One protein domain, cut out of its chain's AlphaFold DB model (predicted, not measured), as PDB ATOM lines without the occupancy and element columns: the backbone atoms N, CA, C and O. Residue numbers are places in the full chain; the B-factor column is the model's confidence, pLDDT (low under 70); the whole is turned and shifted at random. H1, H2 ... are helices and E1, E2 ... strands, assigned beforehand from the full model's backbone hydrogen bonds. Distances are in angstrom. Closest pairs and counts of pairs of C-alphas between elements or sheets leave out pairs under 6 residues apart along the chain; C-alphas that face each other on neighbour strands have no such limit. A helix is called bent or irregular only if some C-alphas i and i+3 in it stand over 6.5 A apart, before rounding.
ATOM      1  N   ASN A   4      78.806 234.817 321.067       79.44
ATOM      2  CA  ASN A   4      80.262 234.704 321.108       79.44
ATOM      3  C   ASN A   4      80.893 235.730 322.074       79.44
ATOM      4  O   ASN A   4      81.813 235.403 322.819       79.44
ATOM      5  N   ASP A   5      80.360 236.954 322.135       82.38
ATOM      6  CA  ASP A   5      80.834 237.979 323.079       82.38
ATOM      7  C   ASP A   5      80.560 237.576 324.533       82.38
ATOM      8  O   ASP A   5      81.404 237.777 325.405       82.38
ATOM      9  N   ILE A   6      79.402 236.954 324.788       84.81
ATOM     10  CA  ILE A   6      79.035 236.432 326.111       84.81
ATOM     11  C   ILE A   6      79.996 235.309 326.522       84.81
ATOM     12  O   ILE A   6      80.497 235.307 327.643       84.81
ATOM     13  N   GLN A   7      80.301 234.381 325.610       84.75
ATOM     14  CA  GLN A   7      81.247 233.290 325.869       84.75
ATOM     15  C   GLN A   7      82.667 233.804 326.140       84.75
ATOM     16  O   GLN A   7      83.321 233.335 327.073       84.75
ATOM     17  N   LYS A   8      83.139 234.799 325.378       85.06
ATOM     18  CA  LYS A   8      84.453 235.425 325.594       85.06
ATOM     19  C   LYS A   8      84.532 236.163 326.927       85.06
ATOM     20  O   LYS A   8      85.509 235.989 327.652       85.06
ATOM     21  N   ALA A   9      83.503 236.935 327.278       88.00
ATOM     22  CA  ALA A   9      83.423 237.604 328.574       88.00
ATOM     23  C   ALA A   9      83.412 236.588 329.727       88.00
ATOM     24  O   ALA A   9      84.151 236.738 330.698       88.00
ATOM     25  N   GLN A  10      82.646 235.499 329.588       88.69
ATOM     26  CA  GLN A  10      82.605 234.435 330.586       88.69
ATOM     27  C   GLN A  10      83.964 233.743 330.746       88.69
ATOM     28  O   GLN A  10      84.366 233.442 331.871       88.69
ATOM     29  N   GLN A  11      84.698 233.518 329.650       88.06
ATOM     30  CA  GLN A  11      86.054 232.979 329.725       88.06
ATOM     31  C   GLN A  11      87.018 233.950 330.416       88.06
ATOM     32  O   GLN A  11      87.822 233.503 331.229       88.06
ATOM     33  N   ALA A  12      86.946 235.251 330.129       85.75
ATOM     34  CA  ALA A  12      87.791 236.245 330.790       85.75
ATOM     35  C   ALA A  12      87.548 236.260 332.310       85.75
ATOM     36  O   ALA A  12      88.498 236.130 333.080       85.75
ATOM     37  N   ASN A  13      86.280 236.292 332.731       90.62
ATOM     38  CA  ASN A  13      85.893 236.216 334.143       90.62
ATOM     39  C   ASN A  13      86.364 234.913 334.803       90.62
ATOM     40  O   ASN A  13      86.804 234.912 335.950       90.62
ATOM     41  N   LEU A  14      86.292 233.793 334.079       90.06
ATOM     42  CA  LEU A  14      86.796 232.511 334.557       90.06
ATOM     43  C   LEU A  14      88.312 232.531 334.764       90.06
ATOM     44  O   LEU A  14      88.786 232.058 335.792       90.06
ATOM     45  N   LEU A  15      89.077 233.043 333.800       85.56
ATOM     46  CA  LEU A  15      90.535 233.101 333.912       85.56
ATOM     47  C   LEU A  15      90.970 234.023 335.056       85.56
ATOM     48  O   LEU A  15      91.850 233.638 335.824       85.56
ATOM     49  N   ASP A  16      90.315 235.175 335.212       84.19
ATOM     50  CA  ASP A  16      90.533 236.059 336.359       84.19
ATOM     51  C   ASP A  16      90.239 235.336 337.679       84.19
ATOM     52  O   ASP A  16      91.081 235.306 338.573       84.19
ATOM     53  N   PHE A  17      89.102 234.644 337.775       89.50
ATOM     54  CA  PHE A  17      88.745 233.880 338.968       89.50
ATOM     55  C   PHE A  17      89.759 232.769 339.287       89.50
ATOM     56  O   PHE A  17      90.138 232.595 340.444       89.50
ATOM     57  N   LEU A  18      90.245 232.030 338.282       85.12
ATOM     58  CA  LEU A  18      91.268 230.992 338.471       85.12
ATOM     59  C   LEU A  18      92.581 231.549 339.037       85.12
ATOM     60  O   LEU A  18      93.237 230.868 339.831       85.12
ATOM     61  N   LEU A  19      92.927 232.781 338.665       80.50
ATOM     62  CA  LEU A  19      94.112 233.498 339.130       80.50
ATOM     63  C   LEU A  19      93.930 234.115 340.522       80.50
ATOM     64  O   LEU A  19      94.825 234.029 341.364       80.50
ATOM     65  N   THR A  20      92.787 234.750 340.776       80.56
ATOM     66  CA  THR A  20      92.603 235.632 341.936       80.56
ATOM     67  C   THR A  20      91.907 234.956 343.115       80.56
ATOM     68  O   THR A  20      92.164 235.341 344.259       80.56
ATOM     69  N   ALA A  21      91.084 233.925 342.888       83.69
ATOM     70  CA  ALA A  21      90.242 233.329 343.929       83.69
ATOM     71  C   ALA A  21      91.017 232.852 345.171       83.69
ATOM     72  O   ALA A  21      90.611 233.202 346.278       83.69
ATOM     73  N   PRO A  22      92.152 232.130 345.067       80.94
ATOM     74  CA  PRO A  22      92.891 231.711 346.258       80.94
ATOM     75  C   PRO A  22      93.426 232.880 347.096       80.94
ATOM     76  O   PRO A  22      93.406 232.811 348.323       80.94
ATOM     77  N   ASN A  23      93.858 233.968 346.448       78.12
ATOM     78  CA  ASN A  23      94.360 235.167 347.125       78.12
ATOM     79  C   ASN A  23      93.222 235.930 347.811       78.12
ATOM     80  O   ASN A  23      93.355 236.363 348.954       78.12
ATOM     81  N   GLN A  24      92.073 236.040 347.140       79.38
ATOM     82  CA  GLN A  24      90.859 236.603 347.732       79.38
ATOM     83  C   GLN A  24      90.423 235.792 348.953       79.38
ATOM     84  O   GLN A  24      90.080 236.351 349.996       79.38
ATOM     85  N   LEU A  25      90.478 234.464 348.843       80.94
ATOM     86  CA  LEU A  25      90.166 233.583 349.950       80.94
ATOM     87  C   LEU A  25      91.172 233.694 351.074       80.94
ATOM     88  O   LEU A  25      90.728 233.651 352.206       80.94
ATOM     89  N   ALA A  26      92.472 233.861 350.822       76.25
ATOM     90  CA  ALA A  26      93.494 233.957 351.867       76.25
ATOM     91  C   ALA A  26      93.187 235.057 352.899       76.25
ATOM     92  O   ALA A  26      93.345 234.830 354.096       76.25
ATOM     93  N   ASN A  27      92.644 236.190 352.450       77.44
ATOM     94  CA  ASN A  27      92.332 237.336 353.308       77.44
ATOM     95  C   ASN A  27      90.918 237.294 353.912       77.44
ATOM     96  O   ASN A  27      90.583 238.106 354.774       77.44
ATOM     97  N   LYS A  28      90.065 236.363 353.473       84.62
ATOM     98  CA  LYS A  28      88.670 236.288 353.917       84.62
ATOM     99  C   LYS A  28      88.574 235.621 355.301       84.62
ATOM    100  O   LYS A  28      89.239 234.605 355.530       84.62
ATOM    101  N   PRO A  29      87.750 236.129 356.235       87.56
ATOM    102  CA  PRO A  29      87.530 235.452 357.508       87.56
ATOM    103  C   PRO A  29      86.843 234.096 357.302       87.56
ATOM    104  O   PRO A  29      86.186 233.850 356.282       87.56
ATOM    105  N   SER A  30      87.012 233.206 358.281       89.94
ATOM    106  CA  SER A  30      86.259 231.953 358.310       89.94
ATOM    107  C   SER A  30      84.773 232.236 358.524       89.94
ATOM    108  O   SER A  30      84.407 233.098 359.321       89.94
ATOM    109  N   LEU A  31      83.921 231.490 357.827       89.75
ATOM    110  CA  LEU A  31      82.466 231.557 357.951       89.75
ATOM    111  C   LEU A  31      81.943 230.789 359.167       89.75
ATOM    112  O   LEU A  31      80.770 230.912 359.508       89.75
ATOM    113  N   VAL A  32      82.784 229.971 359.806       86.50
ATOM    114  CA  VAL A  32      82.384 229.138 360.941       86.50
ATOM    115  C   VAL A  32      83.369 229.245 362.101       86.50
ATOM    116  O   VAL A  32      84.583 229.299 361.884       86.50
ATOM    117  N   PRO A  33      82.871 229.210 363.348       79.06
ATOM    118  CA  PRO A  33      83.733 229.142 364.515       79.06
ATOM    119  C   PRO A  33      84.476 227.798 364.549       79.06
ATOM    120  O   PRO A  33      83.918 226.751 364.206       79.06
ATOM    121  N   ASN A  34      85.736 227.825 364.992       79.38
ATOM    122  CA  ASN A  34      86.587 226.647 365.233       79.38
ATOM    123  C   ASN A  34      86.960 225.799 364.003       79.38
ATOM    124  O   ASN A  34      87.449 224.679 364.151       79.38
ATOM    125  N   ALA A  35      86.771 226.310 362.788       79.25
ATOM    126  CA  ALA A  35      87.372 225.735 361.589       79.25
ATOM    127  C   ALA A  35      87.790 226.854 360.642       79.25
ATOM    128  O   ALA A  35      87.171 227.913 360.634       79.25
ATOM    129  N   ASP A  36      88.823 226.629 359.837       85.75
ATOM    130  CA  ASP A  36      89.165 227.532 358.742       85.75
ATOM    131  C   ASP A  36      88.383 227.109 357.499       85.75
ATOM    132  O   ASP A  36      88.864 226.283 356.728       85.75
ATOM    133  N   PHE A  37      87.158 227.622 357.359       91.94
ATOM    134  CA  PHE A  37      86.291 227.363 356.215       91.94
ATOM    135  C   PHE A  37      85.762 228.669 355.647       91.94
ATOM    136  O   PHE A  37      85.071 229.427 356.322       91.94
ATOM    137  N   THR A  38      86.040 228.912 354.377       94.38
ATOM    138  CA  THR A  38      85.442 230.016 353.629       94.38
ATOM    139  C   THR A  38      85.447 229.669 352.149       94.38
ATOM    140  O   THR A  38      86.173 228.773 351.718       94.38
ATOM    141  N   TYR A  39      84.620 230.338 351.359       95.19
ATOM    142  CA  TYR A  39      84.537 230.080 349.928       95.19
ATOM    143  C   TYR A  39      84.159 231.337 349.145       95.19
ATOM    144  O   TYR A  39      83.669 232.335 349.694       95.19
ATOM    145  N   CYS A  40      84.420 231.278 347.846       93.31
ATOM    146  CA  CYS A  40      83.971 232.234 346.848       93.31
ATOM    147  C   CYS A  40      83.531 231.459 345.608       93.31
ATOM    148  O   CYS A  40      84.074 230.392 345.310       93.31
ATOM    149  N   SER A  41      82.551 231.995 344.895       94.19
ATOM    150  CA  SER A  41      81.949 231.320 343.753       94.19
ATOM    151  C   SER A  41      81.840 232.278 342.580       94.19
ATOM    152  O   SER A  41      81.473 233.439 342.753       94.19
ATOM    153  N   LEU A  42      82.136 231.772 341.390       94.38
ATOM    154  CA  LEU A  42      81.898 232.438 340.121       94.38
ATOM    155  C   LEU A  42      80.598 231.898 339.522       94.38
ATOM    156  O   LEU A  42      80.478 230.691 339.305       94.38
ATOM    157  N   ALA A  43      79.640 232.779 339.241       93.88
ATOM    158  CA  ALA A  43      78.408 232.410 338.552       93.88
ATOM    159  C   ALA A  43      78.666 232.154 337.056       93.88
ATOM    160  O   ALA A  43      79.401 232.894 336.396       93.88
ATOM    161  N   LEU A  44      78.053 231.097 336.529       89.50
ATOM    162  CA  LEU A  44      78.054 230.751 335.113       89.50
ATOM    163  C   LEU A  44      76.743 231.168 334.449       89.50
ATOM    164  O   LEU A  44      75.708 231.303 335.097       89.50
ATOM    165  N   THR A  45      76.772 231.297 333.125       83.00
ATOM    166  CA  THR A  45      75.599 231.637 332.304       83.00
ATOM    167  C   THR A  45      74.489 230.578 332.343       83.00
ATOM    168  O   THR A  45      73.354 230.873 331.992       83.00
ATOM    169  N   CYS A  46      74.790 229.355 332.790       79.06
ATOM    170  CA  CYS A  46      73.862 228.226 332.886       79.06
ATOM    171  C   CYS A  46      73.212 228.055 334.275       79.06
ATOM    172  O   CYS A  46      72.796 226.949 334.614       79.06
ATOM    173  N   ASN A  47      73.155 229.106 335.105       82.25
ATOM    174  CA  ASN A  47      72.717 229.051 336.514       82.25
ATOM    175  C   ASN A  47      73.517 228.075 337.399       82.25
ATOM    176  O   ASN A  47      73.122 227.771 338.524       82.25
ATOM    177  N   GLU A  48      74.657 227.592 336.917       89.19
ATOM    178  CA  GLU A  48      75.622 226.873 337.734       89.19
ATOM    179  C   GLU A  48      76.687 227.834 338.270       89.19
ATOM    180  O   GLU A  48      76.774 228.996 337.873       89.19
ATOM    181  N   SER A  49      77.530 227.352 339.176       93.06
ATOM    182  CA  SER A  49      78.675 228.114 339.664       93.06
ATOM    183  C   SER A  49      79.913 227.236 339.787       93.06
ATOM    184  O   SER A  49      79.820 226.011 339.887       93.06
ATOM    185  N   ILE A  50      81.075 227.880 339.755       94.69
ATOM    186  CA  ILE A  50      82.376 227.280 340.057       94.69
ATOM    187  C   ILE A  50      82.797 227.826 341.408       94.69
ATOM    188  O   ILE A  50      82.850 229.042 341.583       94.69
ATOM    189  N   SER A  51      83.103 226.949 342.357       94.81
ATOM    190  CA  SER A  51      83.430 227.366 343.719       94.81
ATOM    191  C   SER A  51      84.870 227.037 344.091       94.81
ATOM    192  O   SER A  51      85.363 225.938 343.843       94.81
ATOM    193  N   SER A  52      85.536 228.003 344.721       92.94
ATOM    194  CA  SER A  52      86.814 227.817 345.403       92.94
ATOM    195  C   SER A  52      86.558 227.754 346.899       92.94
ATOM    196  O   SER A  52      85.894 228.637 347.445       92.94
ATOM    197  N   VAL A  53      87.052 226.713 347.564       94.38
ATOM    198  CA  VAL A  53      86.825 226.489 348.996       94.38
ATOM    199  C   VAL A  53      88.150 226.451 349.727       94.38
ATOM    200  O   VAL A  53      88.967 225.568 349.476       94.38
ATOM    201  N   ARG A  54      88.343 227.354 350.686       91.88
ATOM    202  CA  ARG A  54      89.466 227.308 351.618       91.88
ATOM    203  C   ARG A  54      89.101 226.415 352.797       91.88
ATOM    204  O   ARG A  54      88.101 226.653 353.472       91.88
ATOM    205  N   TRP A  55      89.927 225.405 353.039       89.62
ATOM    206  CA  TRP A  55      89.845 224.527 354.198       89.62
ATOM    207  C   TRP A  55      91.232 224.296 354.794       89.62
ATOM    208  O   TRP A  55      92.138 223.818 354.104       89.62
ATOM    209  N   ASN A  56      91.408 224.606 356.081       85.38
ATOM    210  CA  ASN A  56      92.681 224.442 356.800       85.38
ATOM    211  C   ASN A  56      93.888 225.117 356.110       85.38
ATOM    212  O   ASN A  56      94.999 224.584 356.140       85.38
ATOM    213  N   GLY A  57      93.685 226.279 355.496       80.19
ATOM    214  CA  GLY A  57      94.709 227.068 354.814       80.19
ATOM    215  C   GLY A  57      95.013 226.621 353.386       80.19
ATOM    216  O   GLY A  57      95.977 227.101 352.802       80.19
ATOM    217  N   VAL A  58      94.231 225.698 352.819       83.50
ATOM    218  CA  VAL A  58      94.407 225.205 351.445       83.50
ATOM    219  C   VAL A  58      93.122 225.415 350.654       83.50
ATOM    220  O   VAL A  58      92.036 225.187 351.180       83.50
ATOM    221  N   CYS A  59      93.242 225.832 349.393       88.38
ATOM    222  CA  CYS A  59      92.101 225.993 348.495       88.38
ATOM    223  C   CYS A  59      91.845 224.719 347.682       88.38
ATOM    224  O   CYS A  59      92.766 224.123 347.114       88.38
ATOM    225  N   TYR A  60      90.577 224.336 347.594       92.00
ATOM    226  CA  TYR A  60      90.099 223.156 346.893       92.00
ATOM    227  C   TYR A  60      88.980 223.507 345.915       92.00
ATOM    228  O   TYR A  60      88.269 224.497 346.084       92.00
ATOM    229  N   MET A  61      88.797 222.638 344.927       93.75
ATOM    230  CA  MET A  61      87.668 222.628 344.005       93.75
ATOM    231  C   MET A  61      87.087 221.218 343.880       93.75
ATOM    232  O   MET A  61      87.765 220.215 344.138       93.75
ATOM    233  N   THR A  62      85.818 221.124 343.486       94.56
ATOM    234  CA  THR A  62      85.162 219.829 343.275       94.56
ATOM    235  C   THR A  62      85.446 219.292 341.874       94.56
ATOM    236  O   THR A  62      85.698 220.050 340.941       94.56
ATOM    237  N   GLY A  63      85.355 217.971 341.687       92.50
ATOM    238  CA  GLY A  63      85.464 217.382 340.348       92.50
ATOM    239  C   GLY A  63      84.425 217.943 339.367       92.50
ATOM    240  O   GLY A  63      84.746 218.150 338.202       92.50
ATOM    241  N   SER A  64      83.211 218.244 339.838       92.44
ATOM    242  CA  SER A  64      82.159 218.879 339.033       92.44
ATOM    243  C   SER A  64      82.562 220.273 338.555       92.44
ATOM    244  O   SER A  64      82.349 220.596 337.388       92.44
ATOM    245  N   ASP A  65      83.197 221.068 339.418       94.50
ATOM    246  CA  ASP A  65      83.709 222.389 339.053       94.50
ATOM    247  C   ASP A  65      84.806 222.290 337.991       94.50
ATOM    248  O   ASP A  65      84.781 223.052 337.029       94.50
ATOM    249  N   VAL A  66      85.703 221.297 338.080       94.00
ATOM    250  CA  VAL A  66      86.706 221.044 337.025       94.00
ATOM    251  C   VAL A  66      86.036 220.801 335.672       94.00
ATOM    252  O   VAL A  66      86.470 221.361 334.667       94.00
ATOM    253  N   VAL A  67      84.965 220.002 335.628       93.88
ATOM    254  CA  VAL A  67      84.220 219.755 334.381       93.88
ATOM    255  C   VAL A  67      83.632 221.053 333.828       93.88
ATOM    256  O   VAL A  67      83.769 221.311 332.634       93.88
ATOM    257  N   ARG A  68      83.017 221.885 334.678       92.88
ATOM    258  CA  ARG A  68      82.438 223.175 334.265       92.88
ATOM    259  C   ARG A  68      83.491 224.138 333.730       92.88
ATOM    260  O   ARG A  68      83.258 224.774 332.708       92.88
ATOM    261  N   ILE A  69      84.657 224.205 334.374       92.62
ATOM    262  CA  ILE A  69      85.796 225.014 333.914       92.62
ATOM    263  C   ILE A  69      86.179 224.621 332.482       92.62
ATOM    264  O   ILE A  69      86.310 225.485 331.617       92.62
ATOM    265  N   VAL A  70      86.328 223.319 332.215       92.19
ATOM    266  CA  VAL A  70      86.671 222.831 330.871       92.19
ATOM    267  C   VAL A  70      85.538 223.119 329.881       92.19
ATOM    268  O   VAL A  70      85.812 223.594 328.784       92.19
ATOM    269  N   ALA A  71      84.275 222.917 330.268       91.69
ATOM    270  CA  ALA A  71      83.116 223.198 329.417       91.69
ATOM    271  C   ALA A  71      83.044 224.671 328.982       91.69
ATOM    272  O   ALA A  71      82.877 224.952 327.798       91.69
ATOM    273  N   VAL A  72      83.238 225.614 329.911       90.44
ATOM    274  CA  VAL A  72      83.254 227.055 329.604       90.44
ATOM    275  C   VAL A  72      84.379 227.396 328.626       90.44
ATOM    276  O   VAL A  72      84.154 228.137 327.673       90.44
ATOM    277  N   ARG A  73      85.578 226.829 328.825       89.75
ATOM    278  CA  ARG A  73      86.728 227.064 327.934       89.75
ATOM    279  C   ARG A  73      86.566 226.427 326.551       89.75
ATOM    280  O   ARG A  73      87.136 226.924 325.587       89.75
ATOM    281  N   LEU A  74      85.805 225.340 326.438       89.50
ATOM    282  CA  LEU A  74      85.431 224.757 325.147       89.50
ATOM    283  C   LEU A  74      84.415 225.632 324.413       89.50
ATOM    284  O   LEU A  74      84.589 225.890 323.222       89.50
ATOM    285  N   ALA A  75      83.399 226.125 325.125       88.44
ATOM    286  CA  ALA A  75      82.372 226.993 324.560       88.44
ATOM    287  C   ALA A  75      82.982 228.250 323.927       88.44
ATOM    288  O   ALA A  75      82.687 228.579 322.783       88.44
ATOM    289  N   SER A  76      83.910 228.895 324.627       85.56
ATOM    290  CA  SER A  76      84.624 230.072 324.130       85.56
ATOM    291  C   SER A  76      85.650 229.781 323.027       85.56
ATOM    292  O   SER A  76      85.994 230.677 322.259       85.56
ATOM    293  N   ALA A  77      86.100 228.528 322.894       84.19
ATOM    294  CA  ALA A  77      86.867 228.051 321.743       84.19
ATOM    295  C   ALA A  77      85.978 227.713 320.525       84.19
ATOM    296  O   ALA A  77      86.483 227.230 319.511       84.19
ATOM    297  N   GLY A  78      84.665 227.957 320.611       84.00
ATOM    298  CA  GLY A  78      83.697 227.722 319.539       84.00
ATOM    299  C   GLY A  78      83.030 226.344 319.570       84.00
ATOM    300  O   GLY A  78      82.311 225.996 318.634       84.00
ATOM    301  N   ILE A  79      83.230 225.546 320.625       83.88
ATOM    302  CA  ILE A  79      82.562 224.251 320.803       83.88
ATOM    303  C   ILE A  79      81.286 224.465 321.623       83.88
ATOM    304  O   ILE A  79      81.303 224.381 322.847       83.88
ATOM    305  N   ALA A  80      80.180 224.769 320.943       66.44
ATOM    306  CA  ALA A  80      78.950 225.219 321.596       66.44
ATOM    307  C   ALA A  80      78.288 224.172 322.515       66.44
ATOM    308  O   ALA A  80      77.699 224.558 323.513       66.44
ATOM    309  N   GLU A  81      78.411 222.871 322.227       70.38
ATOM    310  CA  GLU A  81      77.719 221.809 322.980       70.38
ATOM    311  C   GLU A  81      78.598 220.553 323.120       70.38
ATOM    312  O   GLU A  81      78.481 219.603 322.335       70.38
ATOM    313  N   PRO A  82      79.541 220.522 324.079       75.88
ATOM    314  CA  PRO A  82      80.286 219.306 324.365       75.88
ATOM    315  C   PRO A  82      79.351 218.239 324.950       75.88
ATOM    316  O   PRO A  82      78.507 218.522 325.804       75.88
ATOM    317  N   ASP A  83      79.537 216.977 324.546       85.62
ATOM    318  CA  ASP A  83      78.832 215.854 325.170       85.62
ATOM    319  C   ASP A  83      79.193 215.816 326.659       85.62
ATOM    320  O   ASP A  83      80.288 215.416 327.058       85.62
ATOM    321  N   THR A  84      78.246 216.235 327.498       85.94
ATOM    322  CA  THR A  84      78.452 216.392 328.938       85.94
ATOM    323  C   THR A  84      78.836 215.072 329.608       85.94
ATOM    324  O   THR A  84      79.607 215.070 330.571       85.94
ATOM    325  N   LYS A  85      78.317 213.931 329.132       89.38
ATOM    326  CA  LYS A  85      78.635 212.616 329.710       89.38
ATOM    327  C   LYS A  85      80.062 212.222 329.362       89.38
ATOM    328  O   LYS A  85      80.811 211.787 330.242       89.38
ATOM    329  N   LEU A  86      80.439 212.405 328.100       87.81
ATOM    330  CA  LEU A  86      81.786 212.128 327.624       87.81
ATOM    331  C   LEU A  86      82.817 213.039 328.295       87.81
ATOM    332  O   LEU A  86      83.812 212.541 328.820       87.81
ATOM    333  N   LEU A  87      82.532 214.340 328.375       90.50
ATOM    334  CA  LEU A  87      83.383 215.326 329.030       90.50
ATOM    335  C   LEU A  87      83.617 214.961 330.499       90.50
ATOM    336  O   LEU A  87      84.762 214.859 330.943       90.50
ATOM    337  N   LYS A  88      82.542 214.674 331.249       92.00
ATOM    338  CA  LYS A  88      82.637 214.202 332.641       92.00
ATOM    339  C   LYS A  88      83.526 212.965 332.743       92.00
ATOM    340  O   LYS A  88      84.412 212.921 333.592       92.00
ATOM    341  N   ARG A  89      83.330 211.972 331.871       90.50
ATOM    342  CA  ARG A  89      84.135 210.742 331.852       90.50
ATOM    343  C   ARG A  89      85.617 211.035 331.598       90.50
ATOM    344  O   ARG A  89      86.464 210.505 332.319       90.50
ATOM    345  N   ASN A  90      85.926 211.868 330.607       89.44
ATOM    346  CA  ASN A  90      87.290 212.200 330.200       89.44
ATOM    347  C   ASN A  90      88.029 212.967 331.304       89.44
ATOM    348  O   ASN A  90      89.116 212.558 331.721       89.44
ATOM    349  N   VAL A  91      87.395 214.012 331.848       91.25
ATOM    350  CA  VAL A  91      87.945 214.810 332.951       91.25
ATOM    351  C   VAL A  91      88.161 213.939 334.186       91.25
ATOM    352  O   VAL A  91      89.270 213.884 334.712       91.25
ATOM    353  N   VAL A  92      87.148 213.178 334.617       89.06
ATOM    354  CA  VAL A  92      87.264 212.298 335.792       89.06
ATOM    355  C   VAL A  92      88.353 211.245 335.598       89.06
ATOM    356  O   VAL A  92      89.039 210.915 336.561       89.06
ATOM    357  N   SER A  93      88.538 210.720 334.384       88.81
ATOM    358  CA  SER A  93      89.619 209.778 334.072       88.81
ATOM    359  C   SER A  93      90.997 210.399 334.305       88.81
ATOM    360  O   SER A  93      91.826 209.823 335.010       88.81
ATOM    361  N   ARG A  94      91.222 211.617 333.799       86.50
ATOM    362  CA  ARG A  94      92.491 212.339 333.969       86.50
ATOM    363  C   ARG A  94      92.740 212.751 335.412       86.50
ATOM    364  O   ARG A  94      93.856 212.592 335.900       86.50
ATOM    365  N   LEU A  95      91.702 213.160 336.135       88.31
ATOM    366  CA  LEU A  95      91.799 213.487 337.557       88.31
ATOM    367  C   LEU A  95      92.227 212.294 338.433       88.31
ATOM    368  O   LEU A  95      92.700 212.507 339.545       88.31
ATOM    369  N   ARG A  96      92.144 211.039 337.952       85.69
ATOM    370  CA  ARG A  96      92.684 209.867 338.678       85.69
ATOM    371  C   ARG A  96      94.205 209.885 338.813       85.69
ATOM    372  O   ARG A  96      94.735 209.176 339.663       85.69
ATOM    373  N   THR A  97      94.898 210.650 337.971       82.19
ATOM    374  CA  THR A  97      96.359 210.799 338.043       82.19
ATOM    375  C   THR A  97      96.792 211.571 339.291       82.19
ATOM    376  O   THR A  97      97.868 211.306 339.829       82.19
ATOM    377  N   ILE A  98      95.929 212.460 339.798       80.69
ATOM    378  CA  ILE A  98      96.168 213.247 341.007       80.69
ATOM    379  C   ILE A  98      95.925 212.354 342.224       80.69
ATOM    380  O   ILE A  98      94.820 211.856 342.455       80.69
ATOM    381  N   LYS A  99      96.982 212.130 343.007       76.81
ATOM    382  CA  LYS A  99      96.955 211.214 344.151       76.81
ATOM    383  C   LYS A  99      96.579 211.934 345.442       76.81
ATOM    384  O   LYS A  99      96.867 213.114 345.648       76.81
ATOM    385  N   GLU A 100      95.977 211.177 346.351       73.31
ATOM    386  CA  GLU A 100      95.699 211.632 347.711       73.31
ATOM    387  C   GLU A 100      96.987 212.080 348.416       73.31
ATOM    388  O   GLU A 100      98.016 211.406 348.340       73.31
ATOM    389  N   GLY A 101      96.950 213.240 349.075       68.12
ATOM    390  CA  GLY A 101      98.130 213.803 349.737       68.12
ATOM    391  C   GLY A 101      99.197 214.349 348.778       68.12
ATOM    392  O   GLY A 101     100.251 214.777 349.241       68.12
ATOM    393  N   ARG A 102      98.917 214.385 347.464       69.81
ATOM    394  CA  ARG A 102      99.660 215.113 346.419       69.81
ATOM    395  C   ARG A 102      98.685 215.795 345.451       69.81
ATOM    396  O   ARG A 102      98.647 215.484 344.267       69.81
ATOM    397  N   GLY A 103      97.843 216.679 345.983       75.75
ATOM    398  CA  GLY A 103      96.920 217.495 345.190       75.75
ATOM    399  C   GLY A 103      95.459 217.060 345.226       75.75
ATOM    400  O   GLY A 103      94.620 217.710 344.612       75.75
ATOM    401  N   MET A 104      95.126 216.012 345.976       86.00
ATOM    402  CA  MET A 104      93.744 215.612 346.232       86.00
ATOM    403  C   MET A 104      93.540 215.300 347.718       86.00
ATOM    404  O   MET A 104      94.386 214.668 348.356       86.00
ATOM    405  N   LEU A 105      92.397 215.722 348.243       87.12
ATOM    406  CA  LEU A 105      91.868 215.389 349.556       87.12
ATOM    407  C   LEU A 105      90.652 214.475 349.368       87.12
ATOM    408  O   LEU A 105      89.691 214.840 348.686       87.12
ATOM    409  N   LEU A 106      90.710 213.269 349.935       90.31
ATOM    410  CA  LEU A 106      89.565 212.365 349.990       90.31
ATOM    411  C   LEU A 106      88.837 212.594 351.314       90.31
ATOM    412  O   LEU A 106      89.291 212.139 352.359       90.31
ATOM    413  N   GLU A 107      87.713 213.300 351.269       90.38
ATOM    414  CA  GLU A 107      86.905 213.539 352.463       90.38
ATOM    415  C   GLU A 107      85.884 212.411 352.663       90.38
ATOM    416  O   GLU A 107      85.139 212.086 351.725       90.38
ATOM    417  N   PRO A 108      85.816 211.803 353.863       88.56
ATOM    418  CA  PRO A 108      84.852 210.753 354.154       88.56
ATOM    419  C   PRO A 108      83.424 211.301 354.198       88.56
ATOM    420  O   PRO A 108      83.188 212.489 354.419       88.56
ATOM    421  N   ALA A 109      82.450 210.410 354.006       89.69
ATOM    422  CA  ALA A 109      81.041 210.772 354.092       89.69
ATOM    423  C   ALA A 109      80.718 211.408 355.454       89.69
ATOM    424  O   ALA A 109      81.242 210.986 356.484       89.69
ATOM    425  N   ASN A 110      79.843 212.415 355.447       88.50
ATOM    426  CA  ASN A 110      79.441 213.167 356.643       88.50
ATOM    427  C   ASN A 110      80.596 213.841 357.413       88.50
ATOM    428  O   ASN A 110      80.420 214.202 358.577       88.50
ATOM    429  N   SER A 111      81.765 214.052 356.794       90.19
ATOM    430  CA  SER A 111      82.823 214.835 357.435       90.19
ATOM    431  C   SER A 111      82.368 216.272 357.706       90.19
ATOM    432  O   SER A 111      81.409 216.774 357.103       90.19
ATOM    433  N   ARG A 112      83.071 216.966 358.610       91.19
ATOM    434  CA  ARG A 112      82.779 218.375 358.911       91.19
ATOM    435  C   ARG A 112      82.846 219.234 357.648       91.19
ATOM    436  O   ARG A 112      81.936 220.026 357.428       91.19
ATOM    437  N   LEU A 113      83.862 219.031 356.809       92.12
ATOM    438  CA  LEU A 113      84.000 219.752 355.545       92.12
ATOM    439  C   LEU A 113      82.838 219.442 354.596       92.12
ATOM    440  O   LEU A 113      82.191 220.373 354.132       92.12
ATOM    441  N   LEU A 114      82.505 218.168 354.346       92.12
ATOM    442  CA  LEU A 114      81.394 217.835 353.438       92.12
ATOM    443  C   LEU A 114      80.043 218.338 353.941       92.12
ATOM    444  O   LEU A 114      79.193 218.720 353.140       92.12
ATOM    445  N   THR A 115      79.843 218.355 355.258       92.88
ATOM    446  CA  THR A 115      78.631 218.916 355.859       92.88
ATOM    447  C   THR A 115      78.513 220.405 355.544       92.88
ATOM    448  O   THR A 115      77.457 220.834 355.089       92.88
ATOM    449  N   LEU A 116      79.602 221.166 355.693       93.81
ATOM    450  CA  LEU A 116      79.640 222.590 355.352       93.81
ATOM    451  C   LEU A 116      79.449 222.819 353.847       93.81
ATOM    452  O   LEU A 116      78.619 223.629 353.448       93.81
ATOM    453  N   LEU A 117      80.149 222.062 352.998       94.50
ATOM    454  CA  LEU A 117      79.982 222.145 351.543       94.50
ATOM    455  C   LEU A 117      78.531 221.896 351.114       94.50
ATOM    456  O   LEU A 117      78.019 222.596 350.246       94.50
ATOM    457  N   PHE A 118      77.872 220.906 351.718       94.50
ATOM    458  CA  PHE A 118      76.479 220.581 351.424       94.50
ATOM    459  C   PHE A 118      75.525 221.676 351.919       94.50
ATOM    460  O   PHE A 118      74.643 222.089 351.177       94.50
ATOM    461  N   GLN A 119      75.733 222.199 353.134       94.12
ATOM    462  CA  GLN A 119      74.945 223.308 353.693       94.12
ATOM    463  C   GLN A 119      75.023 224.581 352.840       94.12
ATOM    464  O   GLN A 119      74.037 225.303 352.724       94.12
ATOM    465  N   HIS A 120      76.174 224.835 352.219       92.75
ATOM    466  CA  HIS A 120      76.389 225.971 351.323       92.75
ATOM    467  C   HIS A 120      76.078 225.664 349.845       92.75
ATOM    468  O   HIS A 120      76.421 226.462 348.977       92.75
ATOM    469  N   ASN A 121      75.429 224.530 349.540       92.25
ATOM    470  CA  ASN A 121      75.059 224.101 348.182       92.25
ATOM    471  C   ASN A 121      76.241 223.981 347.195       92.25
ATOM    472  O   ASN A 121      76.059 224.061 345.982       92.25
ATOM    473  N   LEU A 122      77.458 223.759 347.699       92.38
ATOM    474  CA  LEU A 122      78.666 223.592 346.878       92.38
ATOM    475  C   LEU A 122      78.803 222.160 346.344       92.38
ATOM    476  O   LEU A 122      79.458 221.916 345.334       92.38
ATOM    477  N   ILE A 123      78.171 221.201 347.024       93.19
ATOM    478  CA  ILE A 123      78.045 219.808 346.593       93.19
ATOM    479  C   ILE A 123      76.594 219.352 346.732       93.19
ATOM    480  O   ILE A 123      75.880 219.783 347.631       93.19
ATOM    481  N   SER A 124      76.176 218.419 345.878       89.88
ATOM    482  CA  SER A 124      74.809 217.880 345.874       89.88
ATOM    483  C   SER A 124      74.614 216.652 346.766       89.88
ATOM    484  O   SER A 124      73.488 216.202 346.962       89.88
ATOM    485  N   THR A 125      75.689 216.062 347.300       90.62
ATOM    486  CA  THR A 125      75.612 214.853 348.136       90.62
ATOM    487  C   THR A 125      76.601 214.917 349.292       90.62
ATOM    488  O   THR A 125      77.649 215.537 349.170       90.62
ATOM    489  N   ARG A 126      76.310 214.202 350.386       88.88
ATOM    490  CA  ARG A 126      77.227 214.016 351.532       88.88
ATOM    491  C   ARG A 126      78.027 212.709 351.476       88.88
ATOM    492  O   ARG A 126      78.625 212.302 352.471       88.88
ATOM    493  N   LYS A 127      78.015 212.027 350.325       90.75
ATOM    494  CA  LYS A 127      78.874 210.859 350.076       90.75
ATOM    495  C   LYS A 127      80.327 211.310 350.004       90.75
ATOM    496  O   LYS A 127      80.570 212.474 349.701       90.75
ATOM    497  N   SER A 128      81.268 210.398 350.232       89.38
ATOM    498  CA  SER A 128      82.697 210.705 350.140       89.38
ATOM    499  C   SER A 128      83.031 211.426 348.832       89.38
ATOM    500  O   SER A 128      82.611 211.008 347.750       89.38
ATOM    501  N   GLN A 129      83.753 212.540 348.940       92.56
ATOM    502  CA  GLN A 129      84.113 213.374 347.794       92.56
ATOM    503  C   GLN A 129      85.624 213.441 347.638       92.56
ATOM    504  O   GLN A 129      86.378 213.471 348.612       92.56
ATOM    505  N   LYS A 130      86.050 213.525 346.379       92.50
ATOM    506  CA  LYS A 130      87.407 213.918 346.017       92.50
ATOM    507  C   LYS A 130      87.418 215.421 345.794       92.50
ATOM    508  O   LYS A 130      86.755 215.913 344.881       92.50
ATOM    509  N   LEU A 131      88.166 216.120 346.631       92.88
ATOM    510  CA  LEU A 131      88.426 217.543 346.501       92.88
ATOM    511  C   LEU A 131      89.832 217.709 345.935       92.88
ATOM    512  O   LEU A 131      90.787 217.130 346.452       92.88
ATOM    513  N   PHE A 132      89.965 218.467 344.857       92.31
ATOM    514  CA  PHE A 132      91.244 218.680 344.193       92.31
ATOM    515  C   PHE A 132      91.820 220.012 344.642       92.31
ATOM    516  O   PHE A 132      91.099 221.002 344.727       92.31
ATOM    517  N   CYS A 133      93.105 220.034 344.968       89.56
ATOM    518  CA  CYS A 133      93.794 221.264 345.330       89.56
ATOM    519  C   CYS A 133      93.787 222.196 344.126       89.56
ATOM    520  O   CYS A 133      94.152 221.767 343.033       89.56
ATOM    521  N   TRP A 134      93.415 223.456 344.351       86.75
ATOM    522  CA  TRP A 134      93.199 224.456 343.303       86.75
ATOM    523  C   TRP A 134      94.319 224.469 342.254       86.75
ATOM    524  O   TRP A 134      94.089 224.390 341.058       86.75
ATOM    525  N   TYR A 135      95.550 224.462 342.746       81.25
ATOM    526  CA  TYR A 135      96.777 224.589 341.970       81.25
ATOM    527  C   TYR A 135      97.293 223.300 341.326       81.25
ATOM    528  O   TYR A 135      98.228 223.331 340.537       81.25
ATOM    529  N   GLN A 136      96.730 222.152 341.697       81.69
ATOM    530  CA  GLN A 136      97.184 220.840 341.224       81.69
ATOM    531  C   GLN A 136      96.300 220.302 340.096       81.69
ATOM    532  O   GLN A 136      96.544 219.210 339.586       81.69
ATOM    533  N   VAL A 137      95.254 221.041 339.716       86.81
ATOM    534  CA  VAL A 137      94.366 220.660 338.621       86.81
ATOM    535  C   VAL A 137      94.964 221.132 337.290       86.81
ATOM    536  O   VAL A 137      95.125 222.334 337.084       86.81
ATOM    537  N   PRO A 138      95.260 220.220 336.345       84.81
ATOM    538  CA  PRO A 138      95.890 220.574 335.076       84.81
ATOM    539  C   PRO A 138      94.847 221.079 334.064       84.81
ATOM    540  O   PRO A 138      94.507 220.390 333.102       84.81
ATOM    541  N   HIS A 139      94.299 222.277 334.292       84.69
ATOM    542  CA  HIS A 139      93.211 222.847 333.483       84.69
ATOM    543  C   HIS A 139      93.539 222.933 331.986       84.69
ATOM    544  O   HIS A 139      92.694 222.588 331.160       84.69
ATOM    545  N   ASP A 140      94.756 223.360 331.644       82.06
ATOM    546  CA  ASP A 140      95.189 223.508 330.252       82.06
ATOM    547  C   ASP A 140      95.329 222.145 329.566       82.06
ATOM    548  O   ASP A 140      94.768 221.939 328.496       82.06
ATOM    549  N   GLN A 141      95.950 221.161 330.223       84.31
ATOM    550  CA  GLN A 141      96.099 219.808 329.665       84.31
ATOM    551  C   GLN A 141      94.741 219.114 329.465       84.31
ATOM    552  O   GLN A 141      94.550 218.362 328.506       84.31
ATOM    553  N   LEU A 142      93.782 219.354 330.368       88.75
ATOM    554  CA  LEU A 142      92.410 218.863 330.223       88.75
ATOM    555  C   LEU A 142      91.721 219.485 329.002       88.75
ATOM    556  O   LEU A 142      91.078 218.766 328.238       88.75
ATOM    557  N   LEU A 143      91.881 220.797 328.808       86.88
ATOM    558  CA  LEU A 143      91.338 221.508 327.654       86.88
ATOM    559  C   LEU A 143      91.984 221.040 326.344       86.88
ATOM    560  O   LEU A 143      91.270 220.749 325.389       86.88
ATOM    561  N   GLU A 144      93.313 220.927 326.305       84.50
ATOM    562  CA  GLU A 144      94.073 220.443 325.146       84.50
ATOM    563  C   GLU A 144      93.583 219.078 324.678       84.50
ATOM    564  O   GLU A 144      93.332 218.867 323.490       84.50
ATOM    565  N   HIS A 145      93.411 218.156 325.624       85.88
ATOM    566  CA  HIS A 145      92.937 216.814 325.336       85.88
ATOM    567  C   HIS A 145      91.533 216.821 324.723       85.88
ATOM    568  O   HIS A 145      91.269 216.097 323.761       85.88
ATOM    569  N   GLU A 146      90.626 217.627 325.271       89.12
ATOM    570  CA  GLU A 146      89.248 217.668 324.789       89.12
ATOM    571  C   GLU A 146      89.137 218.386 323.437       89.12
ATOM    572  O   GLU A 146      88.456 217.901 322.533       89.12
ATOM    573  N   LEU A 147      89.891 219.467 323.226       87.31
ATOM    574  CA  LEU A 147      89.988 220.115 321.918       87.31
ATOM    575  C   LEU A 147      90.572 219.176 320.861       87.31
ATOM    576  O   LEU A 147      90.054 219.122 319.747       87.31
ATOM    577  N   ALA A 148      91.611 218.408 321.192       86.25
ATOM    578  CA  ALA A 148      92.173 217.416 320.279       86.25
ATOM    579  C   ALA A 148      91.132 216.358 319.883       86.25
ATOM    580  O   ALA A 148      91.022 216.024 318.703       86.25
ATOM    581  N   HIS A 149      90.322 215.886 320.835       85.81
ATOM    582  CA  HIS A 149      89.236 214.945 320.569       85.81
ATOM    583  C   HIS A 149      88.159 215.540 319.641       85.81
ATOM    584  O   HIS A 149      87.785 214.914 318.646       85.81
ATOM    585  N   HIS A 150      87.707 216.772 319.904       85.06
ATOM    586  CA  HIS A 150      86.741 217.466 319.041       85.06
ATOM    587  C   HIS A 150      87.284 217.715 317.627       85.06
ATOM    588  O   HIS A 150      86.559 217.543 316.648       85.06
ATOM    589  N   ARG A 151      88.565 218.073 317.501       86.25
ATOM    590  CA  ARG A 151      89.223 218.301 316.206       86.25
ATOM    591  C   ARG A 151      89.409 217.018 315.415       86.25
ATOM    592  O   ARG A 151      89.094 217.010 314.231       86.25
ATOM    593  N   TRP A 152      89.829 215.937 316.069       86.00
ATOM    594  CA  TRP A 152      89.930 214.620 315.441       86.00
ATOM    595  C   TRP A 152      88.580 214.174 314.873       86.00
ATOM    596  O   TRP A 152      88.501 213.766 313.718       86.00
ATOM    597  N   LYS A 153      87.494 214.356 315.637       86.06
ATOM    598  CA  LYS A 153      86.130 214.065 315.171       86.06
ATOM    599  C   LYS A 153      85.710 214.935 313.976       86.06
ATOM    600  O   LYS A 153      84.923 214.488 313.151       86.06
ATOM    601  N   ALA A 154      86.236 216.156 313.879       85.56
ATOM    602  CA  ALA A 154      86.015 217.071 312.760       85.56
ATOM    603  C   ALA A 154      86.990 216.864 311.578       85.56
ATOM    604  O   ALA A 154      86.944 217.635 310.624       85.56
ATOM    605  N   GLY A 155      87.894 215.876 311.635       86.81
ATOM    606  CA  GLY A 155      88.914 215.650 310.601       86.81
ATOM    607  C   GLY A 155      90.021 216.712 310.558       86.81
ATOM    608  O   GLY A 155      90.755 216.802 309.577       86.81
TER     609      GLY A 155
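Overview. This is residues 4 to 155 of the 226 residues of the protein "C2H2-type domain-containing protein" of Rhodotorula taiwanensis (UniProt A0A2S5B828). A strongly twisted antiparallel sheet of five strands makes one end of an elongated body, and three crossed helices, H2, H3 and H5, make the other. The long helix H1 runs past both, with residues 10 to 26 near the sheet and residues 4 to 14 on H2, while the short H4 packs on the opposite face. The printed part has 152 residues, with named elements in the order H1 E1 E2 E3 H2 H3 E4 H4 E5 H5; the sheet's order is E1 E2 E3 E5 E4, and the class is mixed, helices and strands. It is compact, with a radius of gyration of the C-alphas of 15.7 A, and spans 55 by 30 by 24 A.

Arrangement. H1, residues 4 to 27, is irregular, with C-alphas 19 and 22 at 7.4 A, and has a kink of 49 degrees near residue 20. E1, residues 37 to 43, E2, 49 to 55, and E3, 58 to 62, form a meander, each strand the antiparallel neighbour of the one before. N 42 and O 50 of the hairpin E1 and E2 are 2.8 A apart, and N 53 and O 60 of the hairpin E2 and E3 2.9 A. H1 is on the sheet at a height of 7.8 A, along the strands, at 12 degrees to E2 on the local plane. H2, residues 63 to 76, is on the same face and stands up from the sheet, rising 43 degrees; its closest C-alpha pair with E2 is Asp 65 and Ile 50, 5.2 A. H1 touches H2 with residues 4 to 14 alone, closest at the C-alphas of Gln 7 and Ser 76, 5.0 A. H3, residues 84 to 95, touches H2 at a steep tilt of 61 degrees, closest at C-alphas 88 and 67, 6.0 A. E4, residues 103 to 107, is an edge strand. H4, residues 112 to 119, is on the opposite face from H1, at a height of 7.5 A. E5, residues 129 to 133, is the antiparallel neighbour of E3, with N 61 and O 132 at 2.8 A, and of E4, with N 105 and O 131 at 2.8 A. E3, H2 H3, E4 is a split strand-helix-strand unit, E5 being between its strands, with a right-handed crossover. H5, residues 139 to 153, touches H2, closest at C-alphas 143 and 70, 5.8 A, and touches H3 with residues 142 to 146 alone, closest at C-alphas 142 and 91, 6.6 A. Every O i to N i+4 pair is within hydrogen-bond range in H2, H3, H4 and H5, and 17 of 20 in H1.

Along the chain. H1 runs 34.5 A from C-alpha 4 at (80.262, 234.704, 321.108). E1 measures 20.0 A, H2 20.6 A, and H5 21.5 A, ending at C-alpha 153 at (86.130, 214.065, 315.171).

Size, cuts and confidence. The C-alphas farthest apart, Pro 33 and Gly 155, are at 55.8 A. The printed part has no cut, and no link is long. pLDDT is under 70 at residues 80, 101 and 102.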